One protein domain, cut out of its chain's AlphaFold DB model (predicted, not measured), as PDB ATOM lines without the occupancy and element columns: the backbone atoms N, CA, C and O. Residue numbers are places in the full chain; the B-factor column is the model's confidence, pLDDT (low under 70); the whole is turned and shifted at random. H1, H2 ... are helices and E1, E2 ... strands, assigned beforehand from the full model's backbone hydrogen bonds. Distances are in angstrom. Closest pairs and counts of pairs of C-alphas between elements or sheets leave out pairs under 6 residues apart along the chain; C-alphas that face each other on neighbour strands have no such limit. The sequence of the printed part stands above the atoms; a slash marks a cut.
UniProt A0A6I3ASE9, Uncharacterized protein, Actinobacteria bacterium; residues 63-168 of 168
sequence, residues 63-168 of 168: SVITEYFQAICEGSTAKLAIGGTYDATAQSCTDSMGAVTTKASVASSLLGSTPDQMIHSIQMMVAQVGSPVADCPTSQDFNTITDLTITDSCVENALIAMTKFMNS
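Overview. This is residues 63 to 168 of the 168 residues of an uncharacterized protein of Actinobacteria bacterium (UniProt A0A6I3ASE9). Four helices, H1, H2, H3 and H5, meet in a ring of contacts, H1 and H5 side by side; a small sheet of three short strands covers one end, and the little helix H4 lies in a loop at the other. The printed part has 106 residues, with five named helices and three named strands in the order H1 E1 E2 E3 H2 H3 H4 H5: mostly helix. The antiparallel sheet, order E1 E2 E3, is a meander, each strand the antiparallel neighbour of the one before. The whole is compact, radius of gyration of the C-alphas 13.9 A, spanning 41 by 28 by 23 A.

Along the chain. H1, residues 63 to 74, is 16.3 A long and begins at C-alpha 63 (206.527, 301.859, 379.534). E1 is residues 84 to 87, E2 92 to 95 and E3 100 to 102. H2 is residues 103 to 111, 11.9 A; H3 115 to 129, 21.0 A; H4 141 to 144. H5, residues 152 to 167, is 22.8 A long and ends at C-alpha 167 (217.294, 310.551, 371.183).

Arrangement. Hairpin E1 and E2 has N 85 and O 94 at 2.9 A; hairpin E2 and E3 has N 93 and O 101 at 2.8 A. H1 is on one face of the sheet, making two layers, at a height of 9.5 A. H1 touches H5 at a shallow tilt of 29 degrees, the same way, closest C-alphas Tyr 68 and Thr 163, 5.1 A. H3 touches H5 at 37 degrees, only just steep, closest C-alphas Val 129 and Met 162, 6.0 A. H2 is about perpendicular to H3, 81 degrees, and touches it at C-alphas Leu 111 and Met 118, 5.1 A. H4 is close to H3 but not clearly touching. In H1, H2, H3 and H5 every O i to N i+4 pair is within hydrogen-bond range; H4 is too short for one.

Size, cuts and confidence. The C-alphas farthest apart, Thr 89 and Thr 144, are 43.1 A apart. The printed part has no cut, and the link H3 to H4 is long. The model's pLDDT is under 70 at residues 111 to 113 and 146.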
ATOM      1  N   SER A  63     206.439 300.653 380.362       88.06
ATOM      2  CA  SER A  63     206.527 301.859 379.534       88.06
ATOM      3  C   SER A  63     207.966 302.358 379.390       88.06
ATOM      4  O   SER A  63     208.379 302.681 378.282       88.06
ATOM      5  N   VAL A  64     208.755 302.350 380.471       89.88
ATOM      6  CA  VAL A  64     210.161 302.789 380.457       89.88
ATOM      7  C   VAL A  64     211.014 301.825 379.634       89.88
ATOM      8  O   VAL A  64     211.831 302.256 378.824       89.88
ATOM      9  N   ILE A  65     210.781 300.516 379.780       87.62
ATOM     10  CA  ILE A  65     211.460 299.483 378.984       87.62
ATOM     11  C   ILE A  65     211.113 299.632 377.497       87.62
ATOM     12  O   ILE A  65     211.988 299.514 376.642       87.62
ATOM     13  N   THR A  66     209.846 299.905 377.183       90.44
ATOM     14  CA  THR A  66     209.373 300.075 375.803       90.44
ATOM     15  C   THR A  66     209.975 301.321 375.154       90.44
ATOM     16  O   THR A  66     210.504 301.222 374.050       90.44
ATOM     17  N   GLU A  67     209.961 302.468 375.840       91.75
ATOM     18  CA  GLU A  67     210.580 303.705 375.343       91.75
ATOM     19  C   GLU A  67     212.089 303.544 375.136       91.75
ATOM     20  O   GLU A  67     212.631 303.975 374.117       91.75
ATOM     21  N   TYR A  68     212.768 302.881 376.072       90.38
ATOM     22  CA  TYR A  68     214.184 302.566 375.942       90.38
ATOM     23  C   TYR A  68     214.465 301.647 374.748       90.38
ATOM     24  O   TYR A  68     215.359 301.929 373.949       90.38
ATOM     25  N   PHE A  69     213.684 300.576 374.581       92.06
ATOM     26  CA  PHE A  69     213.840 299.656 373.457       92.06
ATOM     27  C   PHE A  69     213.606 300.348 372.113       92.06
ATOM     28  O   PHE A  69     214.389 300.158 371.183       92.06
ATOM     29  N   GLN A  70     212.576 301.191 372.019       92.94
ATOM     30  CA  GLN A  70     212.328 301.992 370.827       92.94
ATOM     31  C   GLN A  70     213.510 302.925 370.531       92.94
ATOM     32  O   GLN A  70     213.968 302.979 369.393       92.94
ATOM     33  N   ALA A  71     214.064 303.593 371.543       91.31
ATOM     34  CA  ALA A  71     215.197 304.494 371.361       91.31
ATOM     35  C   ALA A  71     216.500 303.769 370.965       91.31
ATOM     36  O   ALA A  71     217.258 304.297 370.154       91.31
ATOM     37  N   ILE A  72     216.755 302.543 371.446       90.25
ATOM     38  CA  ILE A  72     217.845 301.708 370.900       90.25
ATOM     39  C   ILE A  72     217.536 301.308 369.460       90.25
ATOM     40  O   ILE A  72     218.440 301.228 368.633       90.25
ATOM     41  N   CYS A  73     216.281 300.987 369.153       92.12
ATOM     42  CA  CYS A  73     215.934 300.544 367.817       92.12
ATOM     43  C   CYS A  73     216.157 301.658 366.794       92.12
ATOM     44  O   CYS A  73     216.885 301.473 365.827       92.12
ATOM     45  N   GLU A  74     215.574 302.825 367.041       90.94
ATOM     46  CA  GLU A  74     215.531 303.945 366.099       90.94
ATOM     47  C   GLU A  74     216.746 304.880 366.229       90.94
ATOM     48  O   GLU A  74     216.960 305.755 365.389       90.94
ATOM     49  N   GLY A  75     217.547 304.707 367.281       86.38
ATOM     50  CA  GLY A  75     218.706 305.540 367.565       86.38
ATOM     51  C   GLY A  75     219.864 305.361 366.579       86.38
ATOM     52  O   GLY A  75     219.918 304.452 365.749       86.38
ATOM     53  N   SER A  76     220.862 306.236 366.708       80.00
ATOM     54  CA  SER A  76     222.094 306.153 365.918       80.00
ATOM     55  C   SER A  76     223.022 305.045 366.418       80.00
ATOM     56  O   SER A  76     223.356 304.999 367.603       80.00
ATOM     57  N   THR A  77     223.550 304.219 365.510       75.56
ATOM     58  CA  THR A  77     224.559 303.191 365.837       75.56
ATOM     59  C   THR A  77     225.831 303.777 366.462       75.56
ATOM     60  O   THR A  77     226.504 303.107 367.242       75.56
ATOM     61  N   ALA A  78     226.127 305.062 366.219       73.25
ATOM     62  CA  ALA A  78     227.212 305.789 366.885       73.25
ATOM     63  C   ALA A  78     227.015 305.922 368.411       73.25
ATOM     64  O   ALA A  78     227.977 306.167 369.135       73.25
ATOM     65  N   LYS A  79     225.781 305.743 368.899       74.50
ATOM     66  CA  LYS A  79     225.391 305.734 370.316       74.50
ATOM     67  C   LYS A  79     225.076 304.324 370.831       74.50
ATOM     68  O   LYS A  79     224.370 304.187 371.820       74.50
ATOM     69  N   LEU A  80     225.596 303.291 370.156       74.56
ATOM     70  CA  LEU A  80     225.330 301.870 370.432       74.56
ATOM     71  C   LEU A  80     223.867 301.439 370.222       74.56
ATOM     72  O   LEU A  80     223.449 300.399 370.725       74.56
ATOM     73  N   ALA A  81     223.097 302.213 369.457       79.25
ATOM     74  CA  ALA A  81     221.764 301.820 369.025       79.25
ATOM     75  C   ALA A  81     221.836 300.666 368.000       79.25
ATOM     76  O   ALA A  81     222.831 300.535 367.283       79.25
ATOM     77  N   ILE A  82     220.774 299.863 367.893       83.75
ATOM     78  CA  ILE A  82     220.641 298.819 366.861       83.75
ATOM     79  C   ILE A  82     220.582 299.465 365.468       83.75
ATOM     80  O   ILE A  82     221.179 298.946 364.527       83.75
ATOM     81  N   GLY A  83     219.915 300.617 365.336       83.69
ATOM     82  CA  GLY A  83     219.793 301.331 364.064       83.69
ATOM     83  C   GLY A  83     218.925 300.571 363.059       83.69
ATOM     84  O   GLY A  83     219.400 300.116 362.016       83.69
ATOM     85  N   GLY A  84     217.646 300.422 363.389       89.88
ATOM     86  CA  GLY A  84     216.659 299.652 362.648       89.88
ATOM     87  C   GLY A  84     215.282 300.310 362.609       89.88
ATOM     88  O   GLY A  84     215.108 301.484 362.925       89.88
ATOM     89  N   THR A  85     214.294 299.531 362.173       92.38
ATOM     90  CA  THR A  85     212.882 299.932 362.142       92.38
ATOM     91  C   THR A  85     212.131 299.248 363.273       92.38
ATOM     92  O   THR A  85     212.178 298.019 363.390       92.38
ATOM     93  N   TYR A  86     211.439 300.039 364.092       93.31
ATOM     94  CA  TYR A  86     210.639 299.544 365.204       93.31
ATOM     95  C   TYR A  86     209.228 299.145 364.747       93.31
ATOM     96  O   TYR A  86     208.535 299.913 364.079       93.31
ATOM     97  N   ASP A  87     208.790 297.947 365.134       93.88
ATOM     98  CA  ASP A  87     207.413 297.470 364.997       93.88
ATOM     99  C   ASP A  87     206.759 297.416 366.381       93.88
ATOM    100  O   ASP A  87     207.054 296.542 367.204       93.88
ATOM    101  N   ALA A  88     205.833 298.345 366.624       89.19
ATOM    102  CA  ALA A  88     205.099 298.444 367.880       89.19
ATOM    103  C   ALA A  88     204.130 297.271 368.119       89.19
ATOM    104  O   ALA A  88     203.855 296.944 369.274       89.19
ATOM    105  N   THR A  89     203.622 296.625 367.065       90.31
ATOM    106  CA  THR A  89     202.705 295.478 367.182       90.31
ATOM    107  C   THR A  89     203.475 294.238 367.610       90.31
ATOM    108  O   THR A  89     203.068 293.542 368.537       90.31
ATOM    109  N   ALA A  90     204.615 293.988 366.963       89.12
ATOM    110  CA  ALA A  90     205.479 292.851 367.270       89.12
ATOM    111  C   ALA A  90     206.436 293.109 368.450       89.12
ATOM    112  O   ALA A  90     207.122 292.184 368.883       89.12
ATOM    113  N   GLN A  91     206.510 294.347 368.958       90.38
ATOM    114  CA  GLN A  91     207.473 294.773 369.984       90.38
ATOM    115  C   GLN A  91     208.905 294.372 369.596       90.38
ATOM    116  O   GLN A  91     209.659 293.790 370.385       90.38
ATOM    117  N   SER A  92     209.261 294.640 368.337       93.75
ATOM    118  CA  SER A  92     210.505 294.174 367.727       93.75
ATOM    119  C   SER A  92     211.201 295.267 366.923       93.75
ATOM    120  O   SER A  92     210.586 296.245 366.512       93.75
ATOM    121  N   CYS A  93     212.501 295.101 366.732       93.56
ATOM    122  CA  CYS A  93     213.359 295.972 365.954       93.56
ATOM    123  C   CYS A  93     214.022 295.153 364.854       93.56
ATOM    124  O   CYS A  93     214.671 294.152 365.163       93.56
ATOM    125  N   THR A  94     213.879 295.576 363.600       93.88
ATOM    126  CA  THR A  94     214.566 294.947 362.463       93.88
ATOM    127  C   THR A  94     215.691 295.852 361.985       93.88
ATOM    128  O   THR A  94     215.429 296.979 361.562       93.88
ATOM    129  N   ASP A  95     216.935 295.384 362.070       89.69
ATOM    130  CA  ASP A  95     218.099 296.149 361.620       89.69
ATOM    131  C   ASP A  95     218.234 296.176 360.084       89.69
ATOM    132  O   ASP A  95     217.500 295.515 359.344       89.69
ATOM    133  N   SER A  96     219.201 296.947 359.581       87.31
ATOM    134  CA  SER A  96     219.475 297.059 358.138       87.31
ATOM    135  C   SER A  96     219.909 295.751 357.454       87.31
ATOM    136  O   SER A  96     219.879 295.670 356.225       87.31
ATOM    137  N   MET A  97     220.294 294.728 358.222       89.38
ATOM    138  CA  MET A  97     220.643 293.394 357.729       89.38
ATOM    139  C   MET A  97     219.462 292.413 357.799       89.38
ATOM    140  O   MET A  97     219.595 291.268 357.364       89.38
ATOM    141  N   GLY A  98     218.310 292.845 358.320       88.88
ATOM    142  CA  GLY A  98     217.127 292.012 358.517       88.88
ATOM    143  C   GLY A  98     217.145 291.192 359.808       88.88
ATOM    144  O   GLY A  98     216.311 290.300 359.962       88.88
ATOM    145  N   ALA A  99     218.073 291.454 360.735       91.00
ATOM    146  CA  ALA A  99     218.086 290.786 362.029       91.00
ATOM    147  C   ALA A  99     217.003 291.376 362.939       91.00
ATOM    148  O   ALA A  99     216.892 292.594 363.090       91.00
ATOM    149  N   VAL A 100     216.214 290.498 363.562       92.19
ATOM    150  CA  VAL A 100     215.103 290.879 364.438       92.19
ATOM    151  C   VAL A 100     215.521 290.739 365.896       92.19
ATOM    152  O   VAL A 100     215.867 289.653 366.356       92.19
ATOM    153  N   THR A 101     215.437 291.839 366.636       90.25
ATOM    154  CA  THR A 101     215.611 291.887 368.092       90.25
ATOM    155  C   THR A 101     214.263 292.184 368.739       90.25
ATOM    156  O   THR A 101     213.518 293.015 368.234       90.25
ATOM    157  N   THR A 102     213.912 291.533 369.848       91.06
ATOM    158  CA  THR A 102     212.626 291.762 370.537       91.06
ATOM    159  C   THR A 102     212.812 292.550 371.829       91.06
ATOM    160  O   THR A 102     213.852 292.433 372.485       91.06
ATOM    161  N   LYS A 103     211.780 293.284 372.264       87.81
ATOM    162  CA  LYS A 103     211.776 293.977 373.563       87.81
ATOM    163  C   LYS A 103     212.154 293.036 374.713       87.81
ATOM    164  O   LYS A 103     212.978 293.387 375.551       87.81
ATOM    165  N   ALA A 104     211.606 291.818 374.717       85.12
ATOM    166  CA  ALA A 104     211.889 290.811 375.742       85.12
ATOM    167  C   ALA A 104     213.372 290.398 375.775       85.12
ATOM    168  O   ALA A 104     213.947 290.261 376.855       85.12
ATOM    169  N   SER A 105     214.010 290.249 374.608       83.88
ATOM    170  CA  SER A 105     215.438 289.911 374.528       83.88
ATOM    171  C   SER A 105     216.334 291.018 375.094       83.88
ATOM    172  O   SER A 105     217.268 290.728 375.846       83.88
ATOM    173  N   VAL A 106     216.011 292.286 374.813       82.62
ATOM    174  CA  VAL A 106     216.739 293.441 375.360       82.62
ATOM    175  C   VAL A 106     216.497 293.567 376.857       82.62
ATOM    176  O   VAL A 106     217.462 293.669 377.607       82.62
ATOM    177  N   ALA A 107     215.246 293.477 377.310       81.19
ATOM    178  CA  ALA A 107     214.907 293.534 378.729       81.19
ATOM    179  C   ALA A 107     215.640 292.450 379.535       81.19
ATOM    180  O   ALA A 107     216.242 292.751 380.562       81.19
ATOM    181  N   SER A 108     215.667 291.209 379.034       78.12
ATOM    182  CA  SER A 108     216.386 290.106 379.679       78.12
ATOM    183  C   SER A 108     217.905 290.295 379.681       78.12
ATOM    184  O   SER A 108     218.555 289.902 380.646       78.12
ATOM    185  N   SER A 109     218.482 290.856 378.614       76.88
ATOM    186  CA  SER A 109     219.934 291.079 378.518       76.88
ATOM    187  C   SER A 109     220.394 292.220 379.424       76.88
ATOM    188  O   SER A 109     221.476 292.181 379.997       76.88
ATOM    189  N   LEU A 110     219.554 293.240 379.554       72.38
ATOM    190  CA  LEU A 110     219.858 294.473 380.259       72.38
ATOM    191  C   LEU A 110     219.678 294.334 381.764       72.38
ATOM    192  O   LEU A 110     220.541 294.748 382.535       72.38
ATOM    193  N   LEU A 111     218.569 293.724 382.172       68.38
ATOM    194  CA  LEU A 111     218.254 293.520 383.581       68.38
ATOM    195  C   LEU A 111     218.925 292.264 384.146       68.38
ATOM    196  O   LEU A 111     218.943 292.079 385.360       68.38
ATOM    197  N   GLY A 112     219.540 291.456 383.274       62.84
ATOM    198  CA  GLY A 112     220.312 290.275 383.624       62.84
ATOM    199  C   GLY A 112     219.487 289.209 384.347       62.84
ATOM    200  O   GLY A 112     218.368 289.419 384.808       62.84
ATOM    201  N   SER A 113     220.054 288.012 384.478       63.97
ATOM    202  CA  SER A 113     219.486 286.976 385.360       63.97
ATOM    203  C   SER A 113     220.052 287.054 386.785       63.97
ATOM    204  O   SER A 113     219.576 286.365 387.684       63.97
ATOM    205  N   THR A 114     221.089 287.873 386.989       72.31
ATOM    206  CA  THR A 114     221.867 287.979 388.233       72.31
ATOM    207  C   THR A 114     222.151 289.444 388.576       72.31
ATOM    208  O   THR A 114     222.382 290.220 387.644       72.31
ATOM    209  N   PRO A 115     222.254 289.813 389.867       72.25
ATOM    210  CA  PRO A 115     222.589 291.174 390.296       72.25
ATOM    211  C   PRO A 115     223.867 291.743 389.659       72.25
ATOM    212  O   PRO A 115     223.852 292.883 389.208       72.25
ATOM    213  N   ASP A 116     224.934 290.947 389.531       76.00
ATOM    214  CA  ASP A 116     226.216 291.404 388.965       76.00
ATOM    215  C   ASP A 116     226.113 291.822 387.493       76.00
ATOM    216  O   ASP A 116     226.665 292.844 387.086       76.00
ATOM    217  N   GLN A 117     225.367 291.058 386.688       76.50
ATOM    218  CA  GLN A 117     225.111 291.424 385.292       76.50
ATOM    219  C   GLN A 117     224.347 292.739 385.200       76.50
ATOM    220  O   GLN A 117     224.665 293.573 384.356       76.50
ATOM    221  N   MET A 118     223.379 292.955 386.089       79.75
ATOM    222  CA  MET A 118     222.634 294.202 386.096       79.75
ATOM    223  C   MET A 118     223.501 295.383 386.545       79.75
ATOM    224  O   MET A 118     223.464 296.432 385.909       79.75
ATOM    225  N   ILE A 119     224.318 295.220 387.590       83.94
ATOM    226  CA  ILE A 119     225.288 296.237 388.026       83.94
ATOM    227  C   ILE A 119     226.179 296.639 386.851       83.94
ATOM    228  O   ILE A 119     226.354 297.831 386.598       83.94
ATOM    229  N   HIS A 120     226.677 295.663 386.091       83.81
ATOM    230  CA  HIS A 120     227.498 295.927 384.916       83.81
ATOM    231  C   HIS A 120     226.727 296.668 383.809       83.81
ATOM    232  O   HIS A 120     227.227 297.656 383.269       83.81
ATOM    233  N   SER A 121     225.493 296.256 383.506       85.25
ATOM    234  CA  SER A 121     224.631 296.941 382.531       85.25
ATOM    235  C   SER A 121     224.370 298.399 382.916       85.25
ATOM    236  O   SER A 121     224.530 299.298 382.091       85.25
ATOM    237  N   ILE A 122     224.021 298.659 384.179       87.56
ATOM    238  CA  ILE A 122     223.768 300.017 384.678       87.56
ATOM    239  C   ILE A 122     225.054 300.845 384.693       87.56
ATOM    240  O   ILE A 122     225.032 302.004 384.279       87.56
ATOM    241  N   GLN A 123     226.189 300.261 385.084       88.56
ATOM    242  CA  GLN A 123     227.492 300.923 385.019       88.56
ATOM    243  C   GLN A 123     227.795 301.409 383.596       88.56
ATOM    244  O   GLN A 123     228.194 302.561 383.415       88.56
ATOM    245  N   MET A 124     227.584 300.552 382.592       87.06
ATOM    246  CA  MET A 124     227.793 300.900 381.186       87.06
ATOM    247  C   MET A 124     226.855 302.022 380.738       87.06
ATOM    248  O   MET A 124     227.299 302.950 380.060       87.06
ATOM    249  N   MET A 125     225.589 301.997 381.168       88.00
ATOM    250  CA  MET A 125     224.653 303.072 380.845       88.00
ATOM    251  C   MET A 125     225.063 304.413 381.440       88.00
ATOM    252  O   MET A 125     225.151 305.406 380.721       88.00
ATOM    253  N   VAL A 126     225.341 304.445 382.745       87.94
ATOM    254  CA  VAL A 126     225.735 305.669 383.453       87.94
ATOM    255  C   VAL A 126     227.031 306.231 382.862       87.94
ATOM    256  O   VAL A 126     227.133 307.435 382.624       87.94
ATOM    257  N   ALA A 127     228.004 305.366 382.558       87.81
ATOM    258  CA  ALA A 127     229.255 305.774 381.927       87.81
ATOM    259  C   ALA A 127     229.036 306.387 380.535       87.81
ATOM    260  O   ALA A 127     229.670 307.385 380.198       87.81
ATOM    261  N   GLN A 128     228.129 305.820 379.738       86.62
ATOM    262  CA  GLN A 128     227.862 306.288 378.381       86.62
ATOM    263  C   GLN A 128     227.026 307.570 378.332       86.62
ATOM    264  O   GLN A 128     227.297 308.438 377.505       86.62
ATOM    265  N   VAL A 129     226.067 307.726 379.247       87.75
ATOM    266  CA  VAL A 129     225.341 308.988 379.448       87.75
ATOM    267  C   VAL A 129     226.309 310.115 379.836       87.75
ATOM    268  O   VAL A 129     226.077 311.275 379.491       87.75
ATOM    269  N   GLY A 130     227.399 309.796 380.545       83.88
ATOM    270  CA  GLY A 130     228.485 310.731 380.854       83.88
ATOM    271  C   GLY A 130     228.092 311.874 381.798       83.88
ATOM    272  O   GLY A 130     228.858 312.819 381.982       83.88
ATOM    273  N   SER A 131     226.902 311.800 382.396       85.75
ATOM    274  CA  SER A 131     226.377 312.764 383.361       85.75
ATOM    275  C   SER A 131     225.728 312.039 384.547       85.75
ATOM    276  O   SER A 131     225.348 310.874 384.411       85.75
ATOM    277  N   PRO A 132     225.635 312.686 385.725       87.00
ATOM    278  CA  PRO A 132     225.049 312.064 386.907       87.00
ATOM    279  C   PRO A 132     223.598 311.641 386.662       87.00
ATOM    280  O   PRO A 132     222.761 312.459 386.278       87.00
ATOM    281  N   VAL A 133     223.305 310.368 386.923       89.62
ATOM    282  CA  VAL A 133     221.955 309.799 386.883       89.62
ATOM    283  C   VAL A 133     221.402 309.768 388.306       89.62
ATOM    284  O   VAL A 133     222.096 309.359 389.235       89.62
ATOM    285  N   ALA A 134     220.163 310.226 388.488       89.94
ATOM    286  CA  ALA A 134     219.523 310.266 389.801       89.94
ATOM    287  C   ALA A 134     219.398 308.864 390.416       89.94
ATOM    288  O   ALA A 134     219.106 307.896 389.719       89.94
ATOM    289  N   ASP A 135     219.627 308.776 391.728       86.56
ATOM    290  CA  ASP A 135     219.606 307.545 392.534       86.56
ATOM    291  C   ASP A 135     220.586 306.446 392.098       86.56
ATOM    292  O   ASP A 135     220.601 305.374 392.702       86.56
ATOM    293  N   CYS A 136     221.434 306.712 391.101       88.75
ATOM    294  CA  CYS A 136     222.449 305.781 390.653       88.75
ATOM    295  C   CYS A 136     223.830 306.105 391.218       88.75
ATOM    296  O   CYS A 136     224.205 307.278 391.324       88.75
ATOM    297  N   PRO A 137     224.629 305.070 391.515       87.69
ATOM    298  CA  PRO A 137     226.042 305.237 391.807       87.69
ATOM    299  C   PRO A 137     226.769 305.927 390.650       87.69
ATOM    300  O   PRO A 137     226.415 305.783 389.477       87.69
ATOM    301  N   THR A 138     227.818 306.674 390.971       86.25
ATOM    302  CA  THR A 138     228.687 307.261 389.951       86.25
ATOM    303  C   THR A 138     229.606 306.200 389.351       86.25
ATOM    304  O   THR A 138     229.862 305.158 389.955       86.25
ATOM    305  N   SER A 139     230.201 306.477 388.186       82.06
ATOM    306  CA  SER A 139     231.227 305.593 387.608       82.06
ATOM    307  C   SER A 139     232.401 305.334 388.557       82.06
ATOM    308  O   SER A 139     233.062 304.307 388.436       82.06
ATOM    309  N   GLN A 140     232.679 306.244 389.496       83.06
ATOM    310  CA  GLN A 140     233.694 306.024 390.520       83.06
ATOM    311  C   GLN A 140     233.224 304.983 391.543       83.06
ATOM    312  O   GLN A 140     233.978 304.059 391.830       83.06
ATOM    313  N   ASP A 141     231.985 305.091 392.021       82.88
ATOM    314  CA  ASP A 141     231.405 304.186 393.021       82.88
ATOM    315  C   ASP A 141     231.352 302.735 392.524       82.88
ATOM    316  O   ASP A 141     231.733 301.821 393.253       82.88
ATOM    317  N   PHE A 142     230.992 302.528 391.249       81.00
ATOM    318  CA  PHE A 142     231.005 301.205 390.605       81.00
ATOM    319  C   PHE A 142     232.382 300.519 390.606       81.00
ATOM    320  O   PHE A 142     232.452 299.300 390.497       81.00
ATOM    321  N   ASN A 143     233.476 301.280 390.703       77.44
ATOM    322  CA  ASN A 143     234.840 300.747 390.676       77.44
ATOM    323  C   ASN A 143     235.500 300.683 392.064       77.44
ATOM    324  O   ASN A 143     236.584 300.115 392.193       77.44
ATOM    325  N   THR A 144     234.902 301.300 393.087       78.94
ATOM    326  CA  THR A 144     235.517 301.446 394.419       78.94
ATOM    327  C   THR A 144     234.747 300.745 395.532       78.94
ATOM    328  O   THR A 144     235.351 300.430 396.557       78.94
ATOM    329  N   ILE A 145     233.451 300.476 395.353       78.75
ATOM    330  CA  ILE A 145     232.598 299.838 396.361       78.75
ATOM    331  C   ILE A 145     232.330 298.387 395.948       78.75
ATOM    332  O   ILE A 145     231.710 298.131 394.923       78.75
ATOM    333  N   THR A 146     232.785 297.432 396.762       69.56
ATOM    334  CA  THR A 146     232.675 295.985 396.492       69.56
ATOM    335  C   THR A 146     231.272 295.400 396.676       69.56
ATOM    336  O   THR A 146     230.998 294.354 396.106       69.56
ATOM    337  N   ASP A 147     230.386 296.076 397.417       72.31
ATOM    338  CA  ASP A 147     229.032 295.599 397.755       72.31
ATOM    339  C   ASP A 147     227.960 296.619 397.337       72.31
ATOM    340  O   ASP A 147     227.114 297.054 398.122       72.31
ATOM    341  N   LEU A 148     228.060 297.095 396.098       75.38
ATOM    342  CA  LEU A 148     227.195 298.141 395.574       75.38
ATOM    343  C   LEU A 148     225.798 297.584 395.257       75.38
ATOM    344  O   LEU A 148     225.636 296.750 394.367       75.38
ATOM    345  N   THR A 149     224.774 298.083 395.945       78.88
ATOM    346  CA  THR A 149     223.381 297.702 395.675       78.88
ATOM    347  C   THR A 149     222.729 298.694 394.723       78.88
ATOM    348  O   THR A 149     222.703 299.896 394.986       78.88
ATOM    349  N   ILE A 150     222.143 298.184 393.643       81.94
ATOM    350  CA  ILE A 150     221.317 298.963 392.719       81.94
ATOM    351  C   ILE A 150     219.857 298.876 393.158       81.94
ATOM    352  O   ILE A 150     219.379 297.800 393.511       81.94
ATOM    353  N   THR A 151     219.164 300.012 393.157       85.25
ATOM    354  CA  THR A 151     217.736 300.127 393.485       85.25
ATOM    355  C   THR A 151     216.883 300.149 392.217       85.25
ATOM    356  O   THR A 151     217.373 300.535 391.157       85.25
ATOM    357  N   ASP A 152     215.592 299.820 392.335       85.06
ATOM    358  CA  ASP A 152     214.616 299.968 391.240       85.06
ATOM    359  C   ASP A 152     214.646 301.380 390.632       85.06
ATOM    360  O   ASP A 152     214.715 301.531 389.414       85.06
ATOM    361  N   SER A 153     214.693 302.409 391.492       87.94
ATOM    362  CA  SER A 153     214.756 303.821 391.076       87.94
ATOM    363  C   SER A 153     215.994 304.118 390.227       87.94
ATOM    364  O   SER A 153     215.907 304.823 389.225       87.94
ATOM    365  N   CYS A 154     217.155 303.553 390.582       88.88
ATOM    366  CA  CYS A 154     218.351 303.705 389.760       88.88
ATOM    367  C   CYS A 154     218.168 303.062 388.382       88.88
ATOM    368  O   CYS A 154     218.470 303.691 387.371       88.88
ATOM    369  N   VAL A 155     217.656 301.829 388.323       88.31
ATOM    370  CA  VAL A 155     217.442 301.133 387.046       88.31
ATOM    371  C   VAL A 155     216.510 301.944 386.144       88.31
ATOM    372  O   VAL A 155     216.823 302.174 384.976       88.31
ATOM    373  N   GLU A 156     215.403 302.438 386.697       90.25
ATOM    374  CA  GLU A 156     214.453 303.289 385.984       90.25
ATOM    375  C   GLU A 156     215.106 304.592 385.489       90.25
ATOM    376  O   GLU A 156     215.054 304.903 384.297       90.25
ATOM    377  N   ASN A 157     215.783 305.333 386.370       92.00
ATOM    378  CA  ASN A 157     216.426 306.600 386.016       92.00
ATOM    379  C   ASN A 157     217.564 306.423 385.000       92.00
ATOM    380  O   ASN A 157     217.740 307.280 384.130       92.00
ATOM    381  N   ALA A 158     218.322 305.328 385.078       90.56
ATOM    382  CA  ALA A 158     219.376 305.000 384.122       90.56
ATOM    383  C   ALA A 158     218.804 304.726 382.730       90.56
ATOM    384  O   ALA A 158     219.311 305.272 381.748       90.56
ATOM    385  N   LEU A 159     217.711 303.961 382.650       90.69
ATOM    386  CA  LEU A 159     216.995 303.726 381.399       90.69
ATOM    387  C   LEU A 159     216.466 305.036 380.813       90.69
ATOM    388  O   LEU A 159     216.744 305.336 379.656       90.69
ATOM    389  N   ILE A 160     215.796 305.869 381.614       93.31
ATOM    390  CA  ILE A 160     215.279 307.174 381.171       93.31
ATOM    391  C   ILE A 160     216.412 308.083 380.671       93.31
ATOM    392  O   ILE A 160     216.280 308.740 379.633       93.31
ATOM    393  N   ALA A 161     217.526 308.156 381.403       92.38
ATOM    394  CA  ALA A 161     218.668 308.984 381.030       92.38
ATOM    395  C   ALA A 161     219.316 308.500 379.726       92.38
ATOM    396  O   ALA A 161     219.621 309.313 378.851       92.38
ATOM    397  N   MET A 162     219.462 307.185 379.562       90.44
ATOM    398  CA  MET A 162     220.000 306.598 378.342       90.44
ATOM    399  C   MET A 162     219.054 306.785 377.147       90.44
ATOM    400  O   MET A 162     219.510 307.154 376.069       90.44
ATOM    401  N   THR A 163     217.738 306.633 377.328       91.75
ATOM    402  CA  THR A 163     216.729 306.941 376.297       91.75
ATOM    403  C   THR A 163     216.882 308.374 375.791       91.75
ATOM    404  O   THR A 163     216.943 308.619 374.586       91.75
ATOM    405  N   LYS A 164     217.023 309.341 376.708       90.94
ATOM    406  CA  LYS A 164     217.276 310.746 376.351       90.94
ATOM    407  C   LYS A 164     218.599 310.917 375.611       90.94
ATOM    408  O   LYS A 164     218.650 311.649 374.626       90.94
ATOM    409  N   PHE A 165     219.658 310.243 376.058       89.62
ATOM    410  CA  PHE A 165     220.951 310.276 375.384       89.62
ATOM    411  C   PHE A 165     220.857 309.751 373.945       89.62
ATOM    412  O   PHE A 165     221.363 310.410 373.039       89.62
ATOM    413  N   MET A 166     220.166 308.635 373.703       88.00
ATOM    414  CA  MET A 166     219.993 308.063 372.360       88.00
ATOM    415  C   MET A 166     219.190 308.974 371.423       88.00
ATOM    416  O   MET A 166     219.546 309.086 370.252       88.00
ATOM    417  N   ASN A 167     218.179 309.669 371.953       85.75
ATOM    418  CA  ASN A 167     217.294 310.551 371.183       85.75
ATOM    419  C   ASN A 167     217.822 311.984 370.980       85.75
ATOM    420  O   ASN A 167     217.231 312.743 370.212       85.75
ATOM    421  N   SER A 168     218.879 312.381 371.698       83.00
ATOM    422  CA  SER A 168     219.529 313.701 371.550       83.00
ATOM    423  C   SER A 168     220.406 313.823 370.307       83.00
ATOM    424  O   SER A 168     220.671 314.970 369.894       83.00
TER     425      SER A 168